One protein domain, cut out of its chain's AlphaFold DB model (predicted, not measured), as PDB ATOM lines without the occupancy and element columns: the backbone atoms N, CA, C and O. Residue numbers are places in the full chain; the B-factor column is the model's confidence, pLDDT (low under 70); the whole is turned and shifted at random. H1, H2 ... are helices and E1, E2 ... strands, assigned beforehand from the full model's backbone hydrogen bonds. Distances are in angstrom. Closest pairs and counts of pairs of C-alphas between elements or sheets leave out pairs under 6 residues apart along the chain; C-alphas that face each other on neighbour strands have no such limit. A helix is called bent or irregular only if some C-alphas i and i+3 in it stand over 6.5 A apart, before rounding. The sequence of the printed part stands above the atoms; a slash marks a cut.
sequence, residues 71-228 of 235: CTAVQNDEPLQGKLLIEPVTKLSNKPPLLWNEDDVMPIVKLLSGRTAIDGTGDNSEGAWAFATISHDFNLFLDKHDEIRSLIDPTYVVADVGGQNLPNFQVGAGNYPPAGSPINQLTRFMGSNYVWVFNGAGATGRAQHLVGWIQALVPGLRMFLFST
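Overview. This is residues 71 to 228 of the 235 residues of an uncharacterized protein of Rhizophagus sp. MUCL 43196 (UniProt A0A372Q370). Two lobes lie next to each other along the longest axis: a helical lobe of H1, H2, H3 and little H4 with the short strand E1, and a lobe in which H6 covers one face of a small three-stranded sheet. Residues 150 to 154 lead from the first lobe to the second, where H5 packs on one part of H6 and the long unnamed stretch of residues 175 to 194 is tied to E3 by a short pairing. The printed part has 158 residues, with six named helices and four named strands in the order H1 H2 E1 H3 H4 E2 H5 E3 H6 E4. The sheet runs E3 - E2 - E4, all antiparallel, and the class is mixed, helices and strands. The whole is compact, with a radius of gyration of the C-alphas of 17.3 A, but elongated, spanning 51 by 33 by 26 A.

Along the chain. Begin at C-alpha 82, at (-53.046, -19.116, 43.523), where H1 starts; it holds residues 82 to 93 and is 16.1 A long. H2, residues 102 to 112, measures 14.6 A, and E1, residues 117 to 119, 6.4 A. Next comes the longest helix, H3, residues 122 to 142, 28.5 A, which has a kink of 59 degrees near residue 136. H3 is irregular, with C-alphas 133 and 136 7.5 A apart; H1 and H2 are irregular too, but only just, with 7.0 A from C-alpha 84 to 87 and from C-alpha 104 to 107. H4, residues 146 to 149, spans 4.9 A. Find C-alpha 155 at (-38.295, -30.181, 51.159); there E2, residues 155 to 160, sets out for 16.3 A. H5 holds residues 167 to 174, 10.8 A, and E3 residues 195 to 198, 10.4 A. H6, residues 203 to 217, is 21.4 A long, and E4, residues 222 to 227, runs 16.8 A to C-alpha 227 at (-39.958, -30.895, 55.227).

Arrangement. Look first at H1 and H2, a helical hairpin: they touch, closest at the C-alphas of Pro 88 and Ile 108, 6.1 A, at a shallow tilt of 10 degrees, opposite ways. H1 also touches H3, closest at the C-alphas of Gly 82 and Asn 124, 4.4 A, at a steep tilt of 43 degrees, the same way. H2 and H4 only just touch, with 3 pairs of C-alphas within 8 A, the closest those of Val 109 and Ile 148, 7.3 A. E1 pairs with no named strand, but its residues 118 to 119 pair in parallel with residues 80 to 81. H1, H2 and H3 are apart from E2, E3, E4, H5 and H6. In the sheet, the inner strand E2 has N 158 and O 224 of E4 within hydrogen-bond range at 2.9 A, and N 155 and O 198 of E3 at 2.8 A. H6 is on the sheet, which gives two layers, one of helix and one of strands; it lies over E2 at a height over the sheet of 8.8 A, along the strands, at 9 degrees to E2 on the local plane. E3, H6 and E4 form a split strand-helix-strand unit, two strands running the same way with E2 between them, and its crossover is right-handed. H5 touches H6 at residues 214 to 217 alone, closest at the C-alphas of Ala 173 and Ile 214, 6.7 A, at a shallow tilt of 29 degrees, opposite ways. Every O i to N i+4 pair is within hydrogen-bond range in H5 and H6, against 5 of 8 in H1, 4 of 7 in H2 and 12 of 17 in H3; H4 is too short for such a pair.

Size, cuts and confidence. The two farthest C-alphas, those of Leu 99 and Pro 167, are 52.3 A apart, and the printed part has no cut. The link from H5 to E3, 20 residues, is long. Read the B-factor column for a mean pLDDT of 88.7 over the printed part; residues 167 to 168, 170 to 172 and 182 to 183 are under 70.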
ATOM      1  N   CYS A  71     -41.841 -40.709  48.684       75.62
ATOM      2  CA  CYS A  71     -42.282 -39.572  47.883       75.62
ATOM      3  C   CYS A  71     -42.273 -39.930  46.383       75.62
ATOM      4  O   CYS A  71     -41.264 -40.383  45.840       75.62
ATOM      5  N   THR A  72     -43.400 -39.727  45.705       83.75
ATOM      6  CA  THR A  72     -43.610 -40.031  44.280       83.75
ATOM      7  C   THR A  72     -43.821 -38.775  43.436       83.75
ATOM      8  O   THR A  72     -43.999 -38.876  42.222       83.75
ATOM      9  N   ALA A  73     -43.767 -37.592  44.058       84.38
ATOM     10  CA  ALA A  73     -43.929 -36.307  43.402       84.38
ATOM     11  C   ALA A  73     -42.961 -36.151  42.218       84.38
ATOM     12  O   ALA A  73     -41.740 -36.273  42.359       84.38
ATOM     13  N   VAL A  74     -43.515 -35.842  41.047       83.12
ATOM     14  CA  VAL A  74     -42.735 -35.504  39.854       83.12
ATOM     15  C   VAL A  74     -42.439 -34.016  39.896       83.12
ATOM     16  O   VAL A  74     -43.361 -33.211  39.942       83.12
ATOM     17  N   GLN A  75     -41.159 -33.656  39.888       82.56
ATOM     18  CA  GLN A  75     -40.723 -32.269  40.012       82.56
ATOM     19  C   GLN A  75     -41.377 -31.362  38.961       82.56
ATOM     20  O   GLN A  75     -41.320 -31.634  37.761       82.56
ATOM     21  N   ASN A  76     -41.956 -30.263  39.442       87.88
ATOM     22  CA  ASN A  76     -42.567 -29.224  38.642       87.88
ATOM     23  C   ASN A  76     -42.106 -27.853  39.150       87.88
ATOM     24  O   ASN A  76     -42.556 -27.369  40.191       87.88
ATOM     25  N   ASP A  77     -41.174 -27.244  38.420       84.56
ATOM     26  CA  ASP A  77     -40.508 -26.020  38.866       84.56
ATOM     27  C   ASP A  77     -41.407 -24.779  38.774       84.56
ATOM     28  O   ASP A  77     -41.146 -23.785  39.455       84.56
ATOM     29  N   GLU A  78     -42.482 -24.843  37.982       89.81
ATOM     30  CA  GLU A  78     -43.443 -23.753  37.835       89.81
ATOM     31  C   GLU A  78     -44.297 -23.601  39.103       89.81
ATOM     32  O   GLU A  78     -44.994 -24.552  39.481       89.81
ATOM     33  N   PRO A  79     -44.310 -22.410  39.728       93.31
ATOM     34  CA  PRO A  79     -45.190 -22.110  40.851       93.31
ATOM     35  C   PRO A  79     -46.660 -22.257  40.462       93.31
ATOM     36  O   PRO A  79     -47.066 -21.913  39.349       93.31
ATOM     37  N   LEU A  80     -47.481 -22.738  41.392       96.62
ATOM     38  CA  LEU A  80     -48.921 -22.793  41.181       96.62
ATOM     39  C   LEU A  80     -49.515 -21.389  41.306       96.62
ATOM     40  O   LEU A  80     -49.442 -20.784  42.370       96.62
ATOM     41  N   GLN A  81     -50.175 -20.908  40.255       97.75
ATOM     42  CA  GLN A  81     -50.984 -19.691  40.328       97.75
ATOM     43  C   GLN A  81     -52.099 -19.858  41.366       97.75
ATOM     44  O   GLN A  81     -52.984 -20.701  41.191       97.75
ATOM     45  N   GLY A  82     -52.087 -19.040  42.422       97.81
ATOM     46  CA  GLY A  82     -53.046 -19.116  43.523       97.81
ATOM     47  C   GLY A  82     -54.503 -19.083  43.068       97.81
ATOM     48  O   GLY A  82     -55.304 -19.863  43.570       97.81
ATOM     49  N   LYS A  83     -54.855 -18.296  42.041       98.12
ATOM     50  CA  LYS A  83     -56.231 -18.231  41.507       98.12
ATOM     51  C   LYS A  83     -56.808 -19.580  41.057       98.12
ATOM     52  O   LYS A  83     -58.020 -19.768  41.103       98.12
ATOM     53  N   LEU A  84     -55.961 -20.540  40.672       98.31
ATOM     54  CA  LEU A  84     -56.395 -21.891  40.291       98.31
ATOM     55  C   LEU A  84     -56.911 -22.708  41.486       98.31
ATOM     56  O   LEU A  84     -57.588 -23.715  41.292       98.31
ATOM     57  N   LEU A  85     -56.616 -22.278  42.714       98.25
ATOM     58  CA  LEU A  85     -57.069 -22.930  43.940       98.25
ATOM     59  C   LEU A  85     -58.477 -22.501  44.365       98.25
ATOM     60  O   LEU A  85     -59.096 -23.223  45.141       98.25
ATOM     61  N   ILE A  86     -59.019 -21.389  43.851       98.19
ATOM     62  CA  ILE A  86     -60.300 -20.825  44.317       98.19
ATOM     63  C   ILE A  86     -61.433 -21.853  44.217       98.19
ATOM     64  O   ILE A  86     -62.091 -22.162  45.212       98.19
ATOM     65  N   GLU A  87     -61.655 -22.411  43.028       98.12
ATOM     66  CA  GLU A  87     -62.739 -23.364  42.794       98.12
ATOM     67  C   GLU A  87     -62.593 -24.661  43.618       98.12
ATOM     68  O   GLU A  87     -63.542 -25.009  44.332       98.12
ATOM     69  N   PRO A  88     -61.459 -25.393  43.573       98.25
ATOM     70  CA  PRO A  88     -61.338 -26.648  44.311       98.25
ATOM     71  C   PRO A  88     -61.341 -26.443  45.833       98.25
ATOM     72  O   PRO A  88     -61.951 -27.245  46.538       98.25
ATOM     73  N   VAL A  89     -60.757 -25.353  46.346       98.12
ATOM     74  CA  VAL A  89     -60.819 -25.021  47.780       98.12
ATOM     75  C   VAL A  89     -62.248 -24.705  48.205       98.12
ATOM     76  O   VAL A  89     -62.699 -25.210  49.231       98.12
ATOM     77  N   THR A  90     -62.989 -23.920  47.419       97.38
ATOM     78  CA  THR A  90     -64.390 -23.585  47.729       97.38
ATOM     79  C   THR A  90     -65.253 -24.844  47.779       97.38
ATOM     80  O   THR A  90     -66.041 -25.027  48.706       97.38
ATOM     81  N   LYS A  91     -65.077 -25.752  46.810       97.12
ATOM     82  CA  LYS A  91     -65.784 -27.039  46.784       97.12
ATOM     83  C   LYS A  91     -65.473 -27.888  48.013       97.12
ATOM     84  O   LYS A  91     -66.408 -28.391  48.633       97.12
ATOM     85  N   LEU A  92     -64.198 -28.007  48.381       97.44
ATOM     86  CA  LEU A  92     -63.774 -28.774  49.552       97.44
ATOM     87  C   LEU A  92     -64.296 -28.159  50.862       97.44
ATOM     88  O   LEU A  92     -64.785 -28.876  51.731       97.44
ATOM     89  N   SER A  93     -64.273 -26.827  50.971       96.19
ATOM     90  CA  SER A  93     -64.698 -26.075  52.165       96.19
ATOM     91  C   SER A  93     -66.197 -26.181  52.459       96.19
ATOM     92  O   SER A  93     -66.614 -26.012  53.601       96.19
ATOM     93  N   ASN A  94     -67.020 -26.514  51.459       96.25
ATOM     94  CA  ASN A  94     -68.447 -26.794  51.660       96.25
ATOM     95  C   ASN A  94     -68.701 -28.110  52.416       96.25
ATOM     96  O   ASN A  94     -69.844 -28.414  52.766       96.25
ATOM     97  N   LYS A  95     -67.652 -28.905  52.661       94.56
ATOM     98  CA  LYS A  95     -67.702 -30.171  53.382       94.56
ATOM     99  C   LYS A  95     -66.854 -30.073  54.657       94.56
ATOM    100  O   LYS A  95     -65.710 -29.632  54.579       94.56
ATOM    101  N   PRO A  96     -67.357 -30.511  55.825       95.75
ATOM    102  CA  PRO A  96     -66.554 -30.552  57.044       95.75
ATOM    103  C   PRO A  96     -65.295 -31.425  56.872       95.75
ATOM    104  O   PRO A  96     -65.427 -32.526  56.330       95.75
ATOM    105  N   PRO A  97     -64.122 -31.019  57.404       95.00
ATOM    106  CA  PRO A  97     -62.868 -31.766  57.267       95.00
ATOM    107  C   PRO A  97     -62.926 -33.238  57.667       95.00
ATOM    108  O   PRO A  97     -62.361 -34.101  57.004       95.00
ATOM    109  N   LEU A  98     -63.678 -33.553  58.725       93.44
ATOM    110  CA  LEU A  98     -63.864 -34.925  59.210       93.44
ATOM    111  C   LEU A  98     -64.570 -35.851  58.208       93.44
ATOM    112  O   LEU A  98     -64.560 -37.065  58.395       93.44
ATOM    113  N   LEU A  99     -65.221 -35.287  57.189       94.81
ATOM    114  CA  LEU A  99     -65.942 -36.025  56.155       94.81
ATOM    115  C   LEU A  99     -65.204 -36.028  54.814       94.81
ATOM    116  O   LEU A  99     -65.727 -36.597  53.853       94.81
ATOM    117  N   TRP A 100     -64.040 -35.383  54.718       96.94
ATOM    118  CA  TRP A 100     -63.235 -35.417  53.505       96.94
ATOM    119  C   TRP A 100     -62.795 -36.844  53.190       96.94
ATOM    120  O   TRP A 100     -62.464 -37.632  54.076       96.94
ATOM    121  N   ASN A 101     -62.807 -37.167  51.908       95.75
ATOM    122  CA  ASN A 101     -62.238 -38.377  51.349       95.75
ATOM    123  C   ASN A 101     -61.211 -38.013  50.270       95.75
ATOM    124  O   ASN A 101     -61.002 -36.844  49.945       95.75
ATOM    125  N   GLU A 102     -60.565 -39.030  49.713       96.12
ATOM    126  CA  GLU A 102     -59.508 -38.843  48.720       96.12
ATOM    127  C   GLU A 102     -59.998 -38.085  47.481       96.12
ATOM    128  O   GLU A 102     -59.317 -37.167  47.028       96.12
ATOM    129  N   ASP A 103     -61.198 -38.395  46.982       96.81
ATOM    130  CA  ASP A 103     -61.783 -37.749  45.802       96.81
ATOM    131  C   ASP A 103     -62.070 -36.258  46.027       96.81
ATOM    132  O   ASP A 103     -61.911 -35.461  45.101       96.81
ATOM    133  N   ASP A 104     -62.456 -35.866  47.246       96.81
ATOM    134  CA  ASP A 104     -62.696 -34.459  47.588       96.81
ATOM    135  C   ASP A 104     -61.388 -33.644  47.550       96.81
ATOM    136  O   ASP A 104     -61.370 -32.493  47.110       96.81
ATOM    137  N   VAL A 105     -60.290 -34.241  48.020       97.31
ATOM    138  CA  VAL A 105     -58.988 -33.583  48.240       97.31
ATOM    139  C   VAL A 105     -58.124 -33.606  46.970       97.31
ATOM    140  O   VAL A 105     -57.350 -32.678  46.703       97.31
ATOM    141  N   MET A 106     -58.287 -34.635  46.134       97.38
ATOM    142  CA  MET A 106     -57.474 -34.883  44.942       97.38
ATOM    143  C   MET A 106     -57.407 -33.723  43.926       97.38
ATOM    144  O   MET A 106     -56.342 -33.530  43.332       97.38
ATOM    145  N   PRO A 107     -58.465 -32.921  43.682       98.25
ATOM    146  CA  PRO A 107     -58.377 -31.752  42.806       98.25
ATOM    147  C   PRO A 107     -57.291 -30.759  43.236       98.25
ATOM    148  O   PRO A 107     -56.560 -30.252  42.388       98.25
ATOM    149  N   ILE A 108     -57.140 -30.526  44.543       98.19
ATOM    150  CA  ILE A 108     -56.104 -29.643  45.094       98.19
ATOM    151  C   ILE A 108     -54.737 -30.328  45.012       98.19
ATOM    152  O   ILE A 108     -53.767 -29.725  44.552       98.19
ATOM    153  N   VAL A 109     -54.666 -31.611  45.379       96.81
ATOM    154  CA  VAL A 109     -53.433 -32.420  45.330       96.81
ATOM    155  C   VAL A 109     -52.809 -32.392  43.940       96.81
ATOM    156  O   VAL A 109     -51.617 -32.138  43.799       96.81
ATOM    157  N   LYS A 110     -53.617 -32.595  42.894       96.12
ATOM    158  CA  LYS A 110     -53.157 -32.580  41.500       96.12
ATOM    159  C   LYS A 110     -52.574 -31.232  41.085       96.12
ATOM    160  O   LYS A 110     -51.605 -31.208  40.334       96.12
ATOM    161  N   LEU A 111     -53.146 -30.126  41.563       97.19
ATOM    162  CA  LEU A 111     -52.622 -28.788  41.282       97.19
ATOM    163  C   LEU A 111     -51.277 -28.555  41.970       97.19
ATOM    164  O   LEU A 111     -50.366 -28.002  41.351       97.19
ATOM    165  N   LEU A 112     -51.160 -28.991  43.226       96.25
ATOM    166  CA  LEU A 112     -49.962 -28.820  44.046       96.25
ATOM    167  C   LEU A 112     -48.855 -29.827  43.724       96.25
ATOM    168  O   LEU A 112     -47.709 -29.603  44.107       96.25
ATOM    169  N   SER A 113     -49.177 -30.931  43.047       93.88
ATOM    170  CA  SER A 113     -48.253 -32.049  42.884       93.88
ATOM    171  C   SER A 113     -46.926 -31.621  42.267       93.88
ATOM    172  O   SER A 113     -46.876 -31.045  41.177       93.88
ATOM    173  N   GLY A 114     -45.849 -31.890  43.008       89.25
ATOM    174  CA  GLY A 114     -44.480 -31.565  42.617       89.25
ATOM    175  C   GLY A 114     -44.160 -30.078  42.457       89.25
ATOM    176  O   GLY A 114     -43.048 -29.767  42.026       89.25
ATOM    177  N   ARG A 115     -45.092 -29.173  42.783       92.38
ATOM    178  CA  ARG A 115     -44.908 -27.722  42.676       92.38
ATOM    179  C   ARG A 115     -43.910 -27.226  43.707       92.38
ATOM    180  O   ARG A 115     -43.831 -27.724  44.828       92.38
ATOM    181  N   THR A 116     -43.168 -26.195  43.335       90.56
ATOM    182  CA  THR A 116     -42.173 -25.557  44.206       90.56
ATOM    183  C   THR A 116     -42.786 -24.587  45.203       90.56
ATOM    184  O   THR A 116     -42.267 -24.435  46.311       90.56
ATOM    185  N   ALA A 117     -43.863 -23.916  44.804       94.56
ATOM    186  CA  ALA A 117     -44.514 -22.868  45.568       94.56
ATOM    187  C   ALA A 117     -45.956 -22.645  45.091       94.56
ATOM    188  O   ALA A 117     -46.337 -23.085  44.002       94.56
ATOM    189  N   ILE A 118     -46.719 -21.899  45.885       97.06
ATOM    190  CA  ILE A 118     -47.976 -21.259  45.486       97.06
ATOM    191  C   ILE A 118     -47.715 -19.755  45.359       97.06
ATOM    192  O   ILE A 118     -47.239 -19.125  46.305       97.06
ATOM    193  N   ASP A 119     -48.035 -19.197  44.196       97.00
ATOM    194  CA  ASP A 119     -48.023 -17.762  43.925       97.00
ATOM    195  C   ASP A 119     -49.253 -17.103  44.541       97.00
ATOM    196  O   ASP A 119     -50.374 -17.394  44.128       97.00
ATOM    197  N   GLY A 120     -49.045 -16.232  45.523       97.00
ATOM    198  CA  GLY A 120     -50.066 -15.390  46.144       97.00
ATOM    199  C   GLY A 120     -49.964 -13.915  45.755       97.00
ATOM    200  O   GLY A 120     -50.632 -13.083  46.366       97.00
ATOM    201  N   THR A 121     -49.151 -13.559  44.760       96.38
ATOM    202  CA  THR A 121     -48.978 -12.167  44.324       96.38
ATOM    203  C   THR A 121     -50.129 -11.706  43.426       96.38
ATOM    204  O   THR A 121     -50.729 -12.494  42.694       96.38
ATOM    205  N   GLY A 122     -50.454 -10.409  43.459       96.56
ATOM    206  CA  GLY A 122     -51.401  -9.792  42.521       96.56
ATOM    207  C   GLY A 122     -52.779 -10.468  42.477       96.56
ATOM    208  O   GLY A 122     -53.448 -10.606  43.506       96.56
ATOM    209  N   ASP A 123     -53.199 -10.884  41.276       97.06
ATOM    210  CA  ASP A 123     -54.480 -11.558  41.012       97.06
ATOM    211  C   ASP A 123     -54.556 -12.983  41.590       97.06
ATOM    212  O   ASP A 123     -55.627 -13.588  41.593       97.06
ATOM    213  N   ASN A 124     -53.451 -13.520  42.115       98.12
ATOM    214  CA  ASN A 124     -53.410 -14.842  42.733       98.12
ATOM    215  C   ASN A 124     -53.661 -14.834  44.251       98.12
ATOM    216  O   ASN A 124     -53.867 -15.898  44.843       98.12
ATOM    217  N   SER A 125     -53.660 -13.654  44.875       97.56
ATOM    218  CA  SER A 125     -53.751 -13.476  46.331       97.56
ATOM    219  C   SER A 125     -54.983 -14.129  46.959       97.56
ATOM    220  O   SER A 125     -54.855 -14.834  47.960       97.56
ATOM    221  N   GLU A 126     -56.160 -13.964  46.351       97.75
ATOM    222  CA  GLU A 126     -57.418 -14.530  46.855       97.75
ATOM    223  C   GLU A 126     -57.364 -16.060  46.939       97.75
ATOM    224  O   GLU A 126     -57.724 -16.645  47.959       97.75
ATOM    225  N   GLY A 127     -56.866 -16.721  45.894       97.88
ATOM    226  CA  GLY A 127     -56.801 -18.179  45.863       97.88
ATOM    227  C   GLY A 127     -55.716 -18.767  46.768       97.88
ATOM    228  O   GLY A 127     -55.948 -19.795  47.408       97.88
ATOM    229  N   ALA A 128     -54.567 -18.095  46.900       97.56
ATOM    230  CA  ALA A 128     -53.550 -18.474  47.883       97.56
ATOM    231  C   ALA A 128     -54.090 -18.348  49.319       97.56
ATOM    232  O   ALA A 128     -53.946 -19.269  50.127       97.56
ATOM    233  N   TRP A 129     -54.799 -17.253  49.613       97.44
ATOM    234  CA  TRP A 129     -55.432 -17.044  50.912       97.44
ATOM    235  C   TRP A 129     -56.534 -18.070  51.186       97.44
ATOM    236  O   TRP A 129     -56.572 -18.641  52.275       97.44
ATOM    237  N   ALA A 130     -57.371 -18.384  50.192       97.19
ATOM    238  CA  ALA A 130     -58.378 -19.433  50.306       97.19
ATOM    239  C   ALA A 130     -57.732 -20.761  50.734       97.19
ATOM    240  O   ALA A 130     -58.168 -21.375  51.708       97.19
ATOM    241  N   PHE A 131     -56.640 -21.172  50.083       97.94
ATOM    242  CA  PHE A 131     -55.917 -22.381  50.476       97.94
ATOM    243  C   PHE A 131     -55.324 -22.288  51.889       97.94
ATOM    244  O   PHE A 131     -55.396 -23.252  52.652       97.94
ATOM    245  N   ALA A 132     -54.794 -21.125  52.283       96.50
ATOM    246  CA  ALA A 132     -54.289 -20.918  53.639       96.50
ATOM    247  C   ALA A 132     -55.361 -21.194  54.709       96.50
ATOM    248  O   ALA A 132     -55.035 -21.794  55.736       96.50
ATOM    249  N   THR A 133     -56.632 -20.847  54.458       96.38
ATOM    250  CA  THR A 133     -57.722 -21.072  55.427       96.38
ATOM    251  C   THR A 133     -58.014 -22.550  55.700       96.38
ATOM    252  O   THR A 133     -58.377 -22.887  56.821       96.38
ATOM    253  N   ILE A 134     -57.796 -23.436  54.721       96.69
ATOM    254  CA  ILE A 134     -57.996 -24.887  54.877       96.69
ATOM    255  C   ILE A 134     -56.704 -25.654  55.181       96.69
ATOM    256  O   ILE A 134     -56.746 -26.855  55.440       96.69
ATOM    257  N   SER A 135     -55.545 -24.992  55.120       95.50
ATOM    258  CA  SER A 135     -54.227 -25.643  55.121       95.50
ATOM    259  C   SER A 135     -53.971 -26.526  56.345       95.50
ATOM    260  O   SER A 135     -53.361 -27.587  56.220       95.50
ATOM    261  N   HIS A 136     -54.458 -26.126  57.521       95.12
ATOM    262  CA  HIS A 136     -54.317 -26.916  58.743       95.12
ATOM    263  C   HIS A 136     -55.029 -28.267  58.625       95.12
ATOM    264  O   HIS A 136     -54.405 -29.314  58.789       95.12
ATOM    265  N   ASP A 137     -56.314 -28.241  58.275       97.12
ATOM    266  CA  ASP A 137     -57.132 -29.439  58.108       97.12
ATOM    267  C   ASP A 137     -56.647 -30.299  56.936       97.12
ATOM    268  O   ASP A 137     -56.625 -31.527  57.022       97.12
ATOM    269  N   PHE A 138     -56.192 -29.655  55.858       96.94
ATOM    270  CA  PHE A 138     -55.597 -30.325  54.704       96.94
ATOM    271  C   PHE A 138     -54.341 -31.101  55.107       96.94
ATOM    272  O   PHE A 138     -54.207 -32.271  54.762       96.94
ATOM    273  N   ASN A 139     -53.459 -30.502  55.909       94.81
ATOM    274  CA  ASN A 139     -52.269 -31.180  56.416       94.81
ATOM    275  C   ASN A 139     -52.614 -32.347  57.350       94.81
ATOM    276  O   ASN A 139     -52.013 -33.410  57.213       94.81
ATOM    277  N   LEU A 140     -53.612 -32.192  58.228       94.62
ATOM    278  CA  LEU A 140     -54.090 -33.283  59.089       94.62
ATOM    279  C   LEU A 140     -54.689 -34.449  58.295       94.62
ATOM    280  O   LEU A 140     -54.603 -35.601  58.732       94.62
ATOM    281  N   PHE A 141     -55.325 -34.160  57.158       95.31
ATOM    282  CA  PHE A 141     -55.764 -35.186  56.221       95.31
ATOM    283  C   PHE A 141     -54.548 -35.886  55.604       95.31
ATOM    284  O   PHE A 141     -54.432 -37.103  55.705       95.31
ATOM    285  N   LEU A 142     -53.591 -35.138  55.047       93.75
ATOM    286  CA  LEU A 142     -52.391 -35.714  54.425       93.75
ATOM    287  C   LEU A 142     -51.564 -36.590  55.377       93.75
ATOM    288  O   LEU A 142     -51.065 -37.625  54.948       93.75
ATOM    289  N   ASP A 143     -51.473 -36.238  56.663       90.50
ATOM    290  CA  ASP A 143     -50.755 -37.026  57.680       90.50
ATOM    291  C   ASP A 143     -51.328 -38.441  57.892       90.50
ATOM    292  O   ASP A 143     -50.671 -39.296  58.480       90.50
ATOM    293  N   LYS A 144     -52.562 -38.695  57.438       91.06
ATOM    294  CA  LYS A 144     -53.217 -40.011  57.502       91.06
ATOM    295  C   LYS A 144     -53.241 -40.734  56.152       91.06
ATOM    296  O   LYS A 144     -53.684 -41.878  56.099       91.06
ATOM    297  N   HIS A 145     -52.807 -40.072  55.079       91.12
ATOM    298  CA  HIS A 145     -52.918 -40.538  53.697       91.12
ATOM    299  C   HIS A 145     -51.568 -40.405  52.979       91.12
ATOM    300  O   HIS A 145     -51.393 -39.570  52.087       91.12
ATOM    301  N   ASP A 146     -50.617 -41.261  53.357       88.25
ATOM    302  CA  ASP A 146     -49.242 -41.254  52.843       88.25
ATOM    303  C   ASP A 146     -49.165 -41.292  51.307       88.25
ATOM    304  O   ASP A 146     -48.374 -40.562  50.715       88.25
ATOM    305  N   GLU A 147     -50.018 -42.073  50.638       88.69
ATOM    306  CA  GLU A 147     -50.027 -42.168  49.167       88.69
ATOM    307  C   GLU A 147     -50.448 -40.863  48.469       88.69
ATOM    308  O   GLU A 147     -50.037 -40.588  47.342       88.69
ATOM    309  N   ILE A 148     -51.262 -40.038  49.131       91.19
ATOM    310  CA  ILE A 148     -51.666 -38.726  48.613       91.19
ATOM    311  C   ILE A 148     -50.580 -37.708  48.930       91.19
ATOM    312  O   ILE A 148     -50.161 -36.944  48.057       91.19
ATOM    313  N   ARG A 149     -50.094 -37.717  50.175       90.38
ATOM    314  CA  ARG A 149     -49.011 -36.842  50.620       90.38
ATOM    315  C   ARG A 149     -47.766 -37.016  49.755       90.38
ATOM    316  O   ARG A 149     -47.132 -36.024  49.401       90.38
ATOM    317  N   SER A 150     -47.443 -38.243  49.347       89.19
ATOM    318  CA  SER A 150     -46.271 -38.533  48.519       89.19
ATOM    319  C   SER A 150     -46.266 -37.801  47.174       89.19
ATOM    320  O   SER A 150     -45.212 -37.708  46.548       89.19
ATOM    321  N   LEU A 151     -47.405 -37.268  46.724       91.38
ATOM    322  CA  LEU A 151     -47.530 -36.485  45.494       91.38
ATOM    323  C   LEU A 151     -47.118 -35.013  45.668       91.38
ATOM    324  O   LEU A 151     -46.888 -34.339  44.660       91.38
ATOM    325  N   ILE A 152     -47.029 -34.510  46.905       90.44
ATOM    326  CA  ILE A 152     -46.902 -33.082  47.235       90.44
ATOM    327  C   ILE A 152     -45.874 -32.807  48.345       90.44
ATOM    328  O   ILE A 152     -46.052 -31.857  49.089       90.44
ATOM    329  N   ASP A 153     -44.835 -33.620  48.524       85.19
ATOM    330  CA  ASP A 153     -43.930 -33.517  49.686       85.19
ATOM    331  C   ASP A 153     -42.632 -32.743  49.336       85.19
ATOM    332  O   ASP A 153     -41.613 -33.372  49.021       85.19
ATOM    333  N   PRO A 154     -42.636 -31.388  49.313       91.12
ATOM    334  CA  PRO A 154     -41.440 -30.600  49.098       91.12
ATOM    335  C   PRO A 154     -40.597 -30.533  50.367       91.12
ATOM    336  O   PRO A 154     -41.076 -30.426  51.500       91.12
ATOM    337  N   THR A 155     -39.291 -30.505  50.148       91.75
ATOM    338  CA  THR A 155     -38.295 -30.181  51.159       91.75
ATOM    339  C   THR A 155     -37.576 -28.901  50.764       91.75
ATOM    340  O   THR A 155     -37.011 -28.801  49.675       91.75
ATOM    341  N   TYR A 156     -37.568 -27.929  51.665       93.75
ATOM    342  CA  TYR A 156     -36.922 -26.641  51.477       93.75
ATOM    343  C   TYR A 156     -35.593 -26.587  52.217       93.75
ATOM    344  O   TYR A 156     -35.492 -27.020  53.364       93.75
ATOM    345  N   VAL A 157     -34.589 -25.994  51.578       93.44
ATOM    346  CA  VAL A 157     -33.322 -25.628  52.213       93.44
ATOM    347  C   VAL A 157     -33.173 -24.118  52.154       93.44
ATOM    348  O   VAL A 157     -33.230 -23.541  51.071       93.44
ATOM    349  N   VAL A 158     -32.958 -23.485  53.304       93.12
ATOM    350  CA  VAL A 158     -32.760 -22.037  53.433       93.12
ATOM    351  C   VAL A 158     -31.380 -21.771  54.018       93.12
ATOM    352  O   VAL A 158     -31.043 -22.293  55.080       93.12
ATOM    353  N   ALA A 159     -30.590 -20.941  53.345       91.06
ATOM    354  CA  ALA A 159     -29.333 -20.431  53.876       91.06
ATOM    355  C   ALA A 159     -29.562 -19.105  54.604       91.06
ATOM    356  O   ALA A 159     -30.019 -18.130  54.005       91.06
ATOM    357  N   ASP A 160     -29.199 -19.045  55.882       90.50
ATOM    358  CA  ASP A 160     -29.183 -17.788  56.622       90.50
ATOM    359  C   ASP A 160     -27.859 -17.067  56.407       90.50
ATOM    360  O   ASP A 160     -26.854 -17.321  57.072       90.50
ATOM    361  N   VAL A 161     -27.886 -16.159  55.439       86.88
ATOM    362  CA  VAL A 161     -26.740 -15.329  55.068       86.88
ATOM    363  C   VAL A 161     -26.710 -13.986  55.800       86.88
ATOM    364  O   VAL A 161     -25.829 -13.177  55.526       86.88
ATOM    365  N   GLY A 162     -27.661 -13.700  56.701       82.81
ATOM    366  CA  GLY A 162     -27.686 -12.452  57.479       82.81
ATOM    367  C   GLY A 162     -27.646 -11.163  56.641       82.81
ATOM    368  O   GLY A 162     -27.092 -10.161  57.085       82.81
ATOM    369  N   GLY A 163     -28.157 -11.197  55.403       73.69
ATOM    370  CA  GLY A 163     -28.086 -10.076  54.453       73.69
ATOM    371  C   GLY A 163     -26.712  -9.860  53.803       73.69
ATOM    372  O   GLY A 163     -26.525  -8.888  53.074       73.69
ATOM    373  N   GLN A 164     -25.747 -10.748  54.037       75.62
ATOM    374  CA  GLN A 164     -24.421 -10.675  53.436       75.62
ATOM    375  C   GLN A 164     -24.423 -11.301  52.041       75.62
ATOM    376  O   GLN A 164     -25.005 -12.361  51.806       75.62
ATOM    377  N   ASN A 165     -23.720 -10.664  51.106       72.69
ATOM    378  CA  ASN A 165     -23.370 -11.314  49.851       72.69
ATOM    379  C   ASN A 165     -22.151 -12.204  50.099       72.69
ATOM    380  O   ASN A 165     -21.097 -11.704  50.488       72.69
ATOM    381  N   LEU A 166     -22.299 -13.510  49.888       74.44
ATOM    382  CA  LEU A 166     -21.237 -14.494  50.071       74.44
ATOM    383  C   LEU A 166     -20.720 -14.925  48.685       74.44
ATOM    384  O   LEU A 166     -21.348 -15.761  48.031       74.44
ATOM    385  N   PRO A 167     -19.580 -14.398  48.195       66.50
ATOM    386  CA  PRO A 167     -19.119 -14.662  46.827       66.50
ATOM    387  C   PRO A 167     -18.837 -16.151  46.576       66.50
ATOM    388  O   PRO A 167     -19.244 -16.706  45.556       66.50
ATOM    389  N   ASN A 168     -18.222 -16.824  47.555       64.81
ATOM    390  CA  ASN A 168     -17.928 -18.261  47.498       64.81
ATOM    391  C   ASN A 168     -19.199 -19.121  47.500       64.81
ATOM    392  O   ASN A 168     -19.204 -20.228  46.970       64.81
ATOM    393  N   PHE A 169     -20.285 -18.601  48.069       70.19
ATOM    394  CA  PHE A 169     -21.566 -19.282  48.137       70.19
ATOM    395  C   PHE A 169     -22.275 -19.285  46.782       70.19
ATOM    396  O   PHE A 169     -22.770 -20.323  46.362       70.19
ATOM    397  N   GLN A 170     -22.286 -18.154  46.069       67.81
ATOM    398  CA  GLN A 170     -22.943 -18.065  44.759       67.81
ATOM    399  C   GLN A 170     -22.258 -18.956  43.717       67.81
ATOM    400  O   GLN A 170     -22.929 -19.670  42.973       67.81
ATOM    401  N   VAL A 171     -20.923 -18.967  43.707       63.03
ATOM    402  CA  VAL A 171     -20.138 -19.846  42.827       63.03
ATOM    403  C   VAL A 171     -20.274 -21.309  43.264       63.03
ATOM    404  O   VAL A 171     -20.474 -22.192  42.438       63.03
ATOM    405  N   GLY A 172     -20.222 -21.574  44.571       68.62
ATOM    406  CA  GLY A 172     -20.316 -22.913  45.148       68.62
ATOM    407  C   GLY A 172     -21.664 -23.601  44.954       68.62
ATOM    408  O   GLY A 172     -21.713 -24.752  44.524       68.62
ATOM    409  N   ALA A 173     -22.756 -22.894  45.253       70.44
ATOM    410  CA  ALA A 173     -24.119 -23.377  45.062       70.44
ATOM    411  C   ALA A 173     -24.505 -23.412  43.575       70.44
ATOM    412  O   ALA A 173     -25.215 -24.318  43.158       70.44
ATOM    413  N   GLY A 174     -24.005 -22.476  42.758       70.81
ATOM    414  CA  GLY A 174     -24.204 -22.491  41.303       70.81
ATOM    415  C   GLY A 174     -23.512 -23.660  40.593       70.81
ATOM    416  O   GLY A 174     -23.961 -24.080  39.533       70.81
ATOM    417  N   ASN A 175     -22.456 -24.214  41.194       75.75
ATOM    418  CA  ASN A 175     -21.749 -25.397  40.699       75.75
ATOM    419  C   ASN A 175     -22.298 -26.716  41.265       75.75
ATOM    420  O   ASN A 175     -21.717 -27.771  41.008       75.75
ATOM    421  N   TYR A 176     -23.373 -26.665  42.057       77.62
ATOM    422  CA  TYR A 176     -24.051 -27.849  42.556       77.62
ATOM    423  C   TYR A 176     -25.330 -28.121  41.737       77.62
ATOM    424  O   TYR A 176     -26.140 -27.214  41.552       77.62
ATOM    425  N   PRO A 177     -25.574 -29.372  41.321       78.56
ATOM    426  CA  PRO A 177     -24.669 -30.500  41.486       78.56
ATOM    427  C   PRO A 177     -23.459 -30.387  40.529       78.56
ATOM    428  O   PRO A 177     -23.577 -29.765  39.471       78.56
ATOM    429  N   PRO A 178     -22.294 -30.978  40.876       77.38
ATOM    430  CA  PRO A 178     -21.099 -30.923  40.034       77.38
ATOM    431  C   PRO A 178     -21.366 -31.389  38.601       77.38
ATOM    432  O   PRO A 178     -22.185 -32.280  38.369       77.38
ATOM    433  N   ALA A 179     -20.639 -30.829  37.632       77.25
ATOM    434  CA  ALA A 179     -20.765 -31.229  36.233       77.25
ATOM    435  C   ALA A 179     -20.596 -32.752  36.064       77.25
ATOM    436  O   ALA A 179     -19.671 -33.356  36.607       77.25
ATOM    437  N   GLY A 180     -21.510 -33.377  35.314       73.62
ATOM    438  CA  GLY A 180     -21.558 -34.835  35.152       73.62
ATOM    439  C   GLY A 180     -22.237 -35.581  36.306       73.62
ATOM    440  O   GLY A 180     -22.245 -36.812  36.313       73.62
ATOM    441  N   SER A 181     -22.813 -34.867  37.278       72.75
ATOM    442  CA  SER A 181     -23.672 -35.476  38.287       72.75
ATOM    443  C   SER A 181     -24.970 -36.005  37.666       72.75
ATOM    444  O   SER A 181     -25.570 -35.324  36.834       72.75
ATOM    445  N   PRO A 182     -25.445 -37.192  38.085       69.12
ATOM    446  CA  PRO A 182     -26.765 -37.701  37.721       69.12
ATOM    447  C   PRO A 182     -27.914 -36.980  38.449       69.12
ATOM    448  O   PRO A 182     -29.073 -37.330  38.251       69.12
ATOM    449  N   ILE A 183     -27.614 -36.031  39.341       69.75
ATOM    450  CA  ILE A 183     -28.616 -35.243  40.063       69.75
ATOM    451  C   ILE A 183     -29.110 -34.119  39.145       69.75
ATOM    452  O   ILE A 183     -28.310 -33.458  38.483       69.75
ATOM    453  N   ASN A 184     -30.422 -33.882  39.137       70.75
ATOM    454  CA  ASN A 184     -31.004 -32.736  38.442       70.75
ATOM    455  C   ASN A 184     -30.459 -31.413  38.997       70.75
ATOM    456  O   ASN A 184     -30.042 -31.323  40.154       70.75
ATOM    457  N   GLN A 185     -30.490 -30.378  38.159       73.19
ATOM    458  CA  GLN A 185     -30.116 -29.030  38.573       73.19
ATOM    459  C   GLN A 185     -30.957 -28.560  39.764       73.19
ATOM    460  O   GLN A 185     -32.123 -28.929  39.904       73.19
ATOM    461  N   LEU A 186     -30.338 -27.753  40.627       81.50
ATOM    462  CA  LEU A 186     -31.007 -27.213  41.802       81.50
ATOM    463  C   LEU A 186     -32.167 -26.306  41.406       81.50
ATOM    464  O   LEU A 186     -31.973 -25.282  40.748       81.50
ATOM    465  N   THR A 187     -33.346 -26.614  41.926       84.69
ATOM    466  CA  THR A 187     -34.488 -25.715  41.820       84.69
ATOM    467  C   THR A 187     -34.396 -24.637  42.880       84.69
ATOM    468  O   THR A 187     -34.396 -24.908  44.083       84.69
ATOM    469  N   ARG A 188     -34.319 -23.388  42.427       86.56
ATOM    470  CA  ARG A 188     -34.378 -22.210  43.291       86.56
ATOM    471  C   ARG A 188     -35.829 -21.859  43.565       86.56
ATOM    472  O   ARG A 188     -36.625 -21.750  42.634       86.56
ATOM    473  N   PHE A 189     -36.158 -21.618  44.825       88.56
ATOM    474  CA  PHE A 189     -37.479 -21.124  45.194       88.56
ATOM    475  C   PHE A 189     -37.661 -19.710  44.641       88.56
ATOM    476  O   PHE A 189     -36.992 -18.786  45.095       88.56
ATOM    477  N   MET A 190     -38.524 -19.541  43.637       84.38
ATOM    478  CA  MET A 190     -38.827 -18.236  43.029       84.38
ATOM    479  C   MET A 190     -37.597 -17.453  42.547       84.38
ATOM    480  O   MET A 190     -37.526 -16.235  42.676       84.38
ATOM    481  N   GLY A 191     -36.579 -18.152  42.037       80.12
ATOM    482  CA  GLY A 191     -35.324 -17.515  41.624       80.12
ATOM    483  C   GLY A 191     -34.474 -16.978  42.785       80.12
ATOM    484  O   GLY A 191     -33.457 -16.329  42.541       80.12
ATOM    485  N   SER A 192     -34.844 -17.274  44.036       83.50
ATOM    486  CA  SER A 192     -34.068 -16.925  45.222       83.50
ATOM    487  C   SER A 192     -32.648 -17.472  45.134       83.50
ATOM    488  O   SER A 192     -32.393 -18.584  44.672       83.50
ATOM    489  N   ASN A 193     -31.708 -16.680  45.630       83.62
ATOM    490  CA  ASN A 193     -30.304 -17.055  45.697       83.62
ATOM    491  C   ASN A 193     -29.978 -17.959  46.892       83.62
ATOM    492  O   ASN A 193     -28.893 -18.533  46.924       83.62
ATOM    493  N   TYR A 194     -30.879 -18.046  47.875       87.62
ATOM    494  CA  TYR A 194     -30.604 -18.631  49.193       87.62
ATOM    495  C   TYR A 194     -31.650 -19.651  49.644       87.62
ATOM    496  O   TYR A 194     -31.612 -20.100  50.788       87.62
ATOM    497  N   VAL A 195     -32.592 -19.998  48.763       90.12
ATOM    498  CA  VAL A 195     -33.660 -20.951  49.056       90.12
ATOM    499  C   VAL A 195     -33.784 -21.948  47.909       90.12
ATOM    500  O   VAL A 195     -33.961 -21.554  46.753       90.12
ATOM    501  N   TRP A 196     -33.722 -23.235  48.239       91.12
ATOM    502  CA  TRP A 196     -33.847 -24.349  47.299       91.12
ATOM    503  C   TRP A 196     -35.008 -25.251  47.662       91.12
ATOM    504  O   TRP A 196     -35.341 -25.391  48.838       91.12
ATOM    505  N   VAL A 197     -35.575 -25.887  46.642       91.19
ATOM    506  CA  VAL A 197     -36.674 -26.841  46.784       91.19
ATOM    507  C   VAL A 197     -36.252 -28.188  46.226       91.19
ATOM    508  O   VAL A 197     -35.665 -28.275  45.148       91.19
ATOM    509  N   PHE A 198     -36.577 -29.243  46.958       88.44
ATOM    510  CA  PHE A 198     -36.377 -30.626  46.566       88.44
ATOM    511  C   PHE A 198     -37.723 -31.337  46.598       88.44
ATOM    512  O   PHE A 198     -38.386 -31.347  47.627       88.44
ATOM    513  N   ASN A 199     -38.094 -31.954  45.481       85.81
ATOM    514  CA  ASN A 199     -39.311 -32.751  45.346       85.81
ATOM    515  C   ASN A 199     -38.962 -34.207  45.022       85.81
ATOM    516  O   ASN A 199     -37.871 -34.486  44.510       85.81
ATOM    517  N   GLY A 200     -39.900 -35.115  45.285       78.38
ATOM    518  CA  GLY A 200     -39.814 -36.523  44.889       78.38
ATOM    519  C   GLY A 200     -38.927 -37.385  45.791       78.38
ATOM    520  O   GLY A 200     -38.301 -36.906  46.737       78.38
ATOM    521  N   ALA A 201     -38.841 -38.677  45.465       76.19
ATOM    522  CA  ALA A 201     -38.022 -39.663  46.176       76.19
ATOM    523  C   ALA A 201     -36.597 -39.146  46.423       76.19
ATOM    524  O   ALA A 201     -35.979 -38.598  45.505       76.19
ATOM    525  N   GLY A 202     -36.083 -39.278  47.645       77.19
ATOM    526  CA  GLY A 202     -34.743 -38.848  48.034       77.19
ATOM    527  C   GLY A 202     -34.581 -37.341  48.241       77.19
ATOM    528  O   GLY A 202     -33.443 -36.877  48.336       77.19
ATOM    529  N   ALA A 203     -35.669 -36.558  48.291       82.88
ATOM    530  CA  ALA A 203     -35.615 -35.105  48.484       82.88
ATOM    531  C   ALA A 203     -34.808 -34.710  49.729       82.88
ATOM    532  O   ALA A 203     -33.895 -33.892  49.625       82.88
ATOM    533  N   THR A 204     -35.069 -35.343  50.874       84.56
ATOM    534  CA  THR A 204     -34.362 -35.071  52.134       84.56
ATOM    535  C   THR A 204     -32.876 -35.406  52.053       84.56
ATOM    536  O   THR A 204     -32.046 -34.592  52.452       84.56
ATOM    537  N   GLY A 205     -32.512 -36.561  51.483       84.25
ATOM    538  CA  GLY A 205     -31.107 -36.929  51.280       84.25
ATOM    539  C   GLY A 205     -30.383 -35.934  50.368       84.25
ATOM    540  O   GLY A 205     -29.279 -35.484  50.681       84.25
ATOM    541  N   ARG A 206     -31.045 -35.495  49.287       84.50
ATOM    542  CA  ARG A 206     -30.521 -34.449  48.396       84.50
ATOM    543  C   ARG A 206     -30.366 -33.095  49.076       84.50
ATOM    544  O   ARG A 206     -29.350 -32.430  48.868       84.50
ATOM    545  N   ALA A 207     -31.340 -32.710  49.891       88.81
ATOM    546  CA  ALA A 207     -31.314 -31.485  50.674       88.81
ATOM    547  C   ALA A 207     -30.152 -31.491  51.679       88.81
ATOM    548  O   ALA A 207     -29.372 -30.542  51.727       88.81
ATOM    549  N   GLN A 208     -29.973 -32.583  52.425       89.50
ATOM    550  CA  GLN A 208     -28.867 -32.741  53.375       89.50
ATOM    551  C   GLN A 208     -27.498 -32.714  52.689       89.50
ATOM    552  O   GLN A 208     -26.556 -32.114  53.208       89.50
ATOM    553  N   HIS A 209     -27.382 -33.311  51.506       87.38
ATOM    554  CA  HIS A 209     -26.137 -33.264  50.750       87.38
ATOM    555  C   HIS A 209     -25.806 -31.856  50.253       87.38
ATOM    556  O   HIS A 209     -24.653 -31.437  50.360       87.38
ATOM    557  N   LEU A 210     -26.805 -31.087  49.795       88.19
ATOM    558  CA  LEU A 210     -26.611 -29.667  49.491       88.19
ATOM    559  C   LEU A 210     -26.128 -28.898  50.730       88.19
ATOM    560  O   LEU A 210     -25.195 -28.104  50.627       88.19
ATOM    561  N   VAL A 211     -26.733 -29.143  51.897       90.31
ATOM    562  CA  VAL A 211     -26.314 -28.517  53.162       90.31
ATOM    563  C   VAL A 211     -24.843 -28.817  53.456       90.31
ATOM    564  O   VAL A 211     -24.073 -27.885  53.681       90.31
ATOM    565  N   GLY A 212     -24.432 -30.085  53.382       89.19
ATOM    566  CA  GLY A 212     -23.038 -30.484  53.595       89.19
ATOM    567  C   GLY A 212     -22.077 -29.860  52.579       89.19
ATOM    568  O   GLY A 212     -21.027 -29.343  52.961       89.19
ATOM    569  N   TRP A 213     -22.456 -29.841  51.296       87.31
ATOM    570  CA  TRP A 213     -21.683 -29.202  50.228       87.31
ATOM    571  C   TRP A 213     -21.444 -27.717  50.508       87.31
ATOM    572  O   TRP A 213     -20.310 -27.240  50.463       87.31
ATOM    573  N   ILE A 214     -22.505 -26.984  50.843       87.50
ATOM    574  CA  ILE A 214     -22.429 -25.553  51.137       87.50
ATOM    575  C   ILE A 214     -21.599 -25.295  52.398       87.50
ATOM    576  O   ILE A 214     -20.745 -24.412  52.389       87.50
ATOM    577  N   GLN A 215     -21.807 -26.060  53.472       88.31
ATOM    578  CA  GLN A 215     -21.075 -25.871  54.727       88.31
ATOM    579  C   GLN A 215     -19.585 -26.210  54.607       88.31
ATOM    580  O   GLN A 215     -18.771 -25.613  55.311       88.31
ATOM    581  N   ALA A 216     -19.205 -27.108  53.693       86.56
ATOM    582  CA  ALA A 216     -17.802 -27.351  53.366       86.56
ATOM    583  C   ALA A 216     -17.141 -26.135  52.688       86.56
ATOM    584  O   ALA A 216     -15.959 -25.876  52.906       86.56
ATOM    585  N   LEU A 217     -17.899 -25.375  51.891       84.50
ATOM    586  CA  LEU A 217     -17.419 -24.165  51.213       84.50
ATOM    587  C   LEU A 217     -17.475 -22.918  52.102       84.50
ATOM    588  O   LEU A 217     -16.635 -22.026  51.970       84.50
ATOM    589  N   VAL A 218     -18.462 -22.847  52.994       86.56
ATOM    590  CA  VAL A 218     -18.668 -21.735  53.928       86.56
ATOM    591  C   VAL A 218     -18.853 -22.290  55.346       86.56
ATOM    592  O   VAL A 218     -19.985 -22.440  55.819       86.56
ATOM    593  N   PRO A 219     -17.747 -22.605  56.046       86.00
ATOM    594  CA  PRO A 219     -17.810 -23.114  57.409       86.00
ATOM    595  C   PRO A 219     -18.540 -22.146  58.345       86.00
ATOM    596  O   PRO A 219     -18.294 -20.942  58.331       86.00
ATOM    597  N   GLY A 220     -19.434 -22.682  59.177       85.94
ATOM    598  CA  GLY A 220     -20.217 -21.899  60.139       85.94
ATOM    599  C   GLY A 220     -21.493 -21.266  59.579       85.94
ATOM    600  O   GLY A 220     -22.250 -20.678  60.352       85.94
ATOM    601  N   LEU A 221     -21.784 -21.414  58.278       88.81
ATOM    602  CA  LEU A 221     -23.061 -20.972  57.723       88.81
ATOM    603  C   LEU A 221     -24.221 -21.796  58.297       88.81
ATOM    604  O   LEU A 221     -24.204 -23.034  58.287       88.81
ATOM    605  N   ARG A 222     -25.251 -21.093  58.773       91.19
ATOM    606  CA  ARG A 222     -26.484 -21.715  59.252       91.19
ATOM    607  C   ARG A 222     -27.380 -22.050  58.068       91.19
ATOM    608  O   ARG A 222     -27.695 -21.194  57.246       91.19
ATOM    609  N   MET A 223     -27.790 -23.309  58.017       91.69
ATOM    610  CA  MET A 223     -28.699 -23.839  57.011       91.69
ATOM    611  C   MET A 223     -29.912 -24.422  57.729       91.69
ATOM    612  O   MET A 223     -29.758 -25.121  58.731       91.69
ATOM    613  N   PHE A 224     -31.100 -24.154  57.209       93.69
ATOM    614  CA  PHE A 224     -32.351 -24.703  57.714       93.69
ATOM    615  C   PHE A 224     -32.947 -25.648  56.680       93.69
ATOM    616  O   PHE A 224     -32.952 -25.334  55.491       93.69
ATOM    617  N   LEU A 225     -33.444 -26.792  57.142       93.19
ATOM    618  CA  LEU A 225     -34.153 -27.769  56.328       93.19
ATOM    619  C   LEU A 225     -35.587 -27.863  56.841       93.19
ATOM    620  O   LEU A 225     -35.799 -28.086  58.033       93.19
ATOM    621  N   PHE A 226     -36.552 -27.700  55.944       91.25
ATOM    622  CA  PHE A 226     -37.975 -27.800  56.248       91.25
ATOM    623  C   PHE A 226     -38.601 -28.856  55.345       91.25
ATOM    624  O   PHE A 226     -38.644 -28.672  54.132       91.25
ATOM    625  N   SER A 227     -39.092 -29.944  55.927       87.75
ATOM    626  CA  SER A 227     -39.958 -30.895  55.227       87.75
ATOM    627  C   SER A 227     -41.400 -30.519  55.527       87.75
ATOM    628  O   SER A 227     -41.789 -30.437  56.693       87.75
ATOM    629  N   THR A 228     -42.170 -30.229  54.487       88.81
ATOM    630  CA  THR A 228     -43.537 -29.713  54.615       88.81
ATOM    631  C   THR A 228     -44.493 -30.568  53.803       88.81
ATOM    632  O   THR A 228     -44.137 -31.016  52.721       88.81
TER     633      THR A 228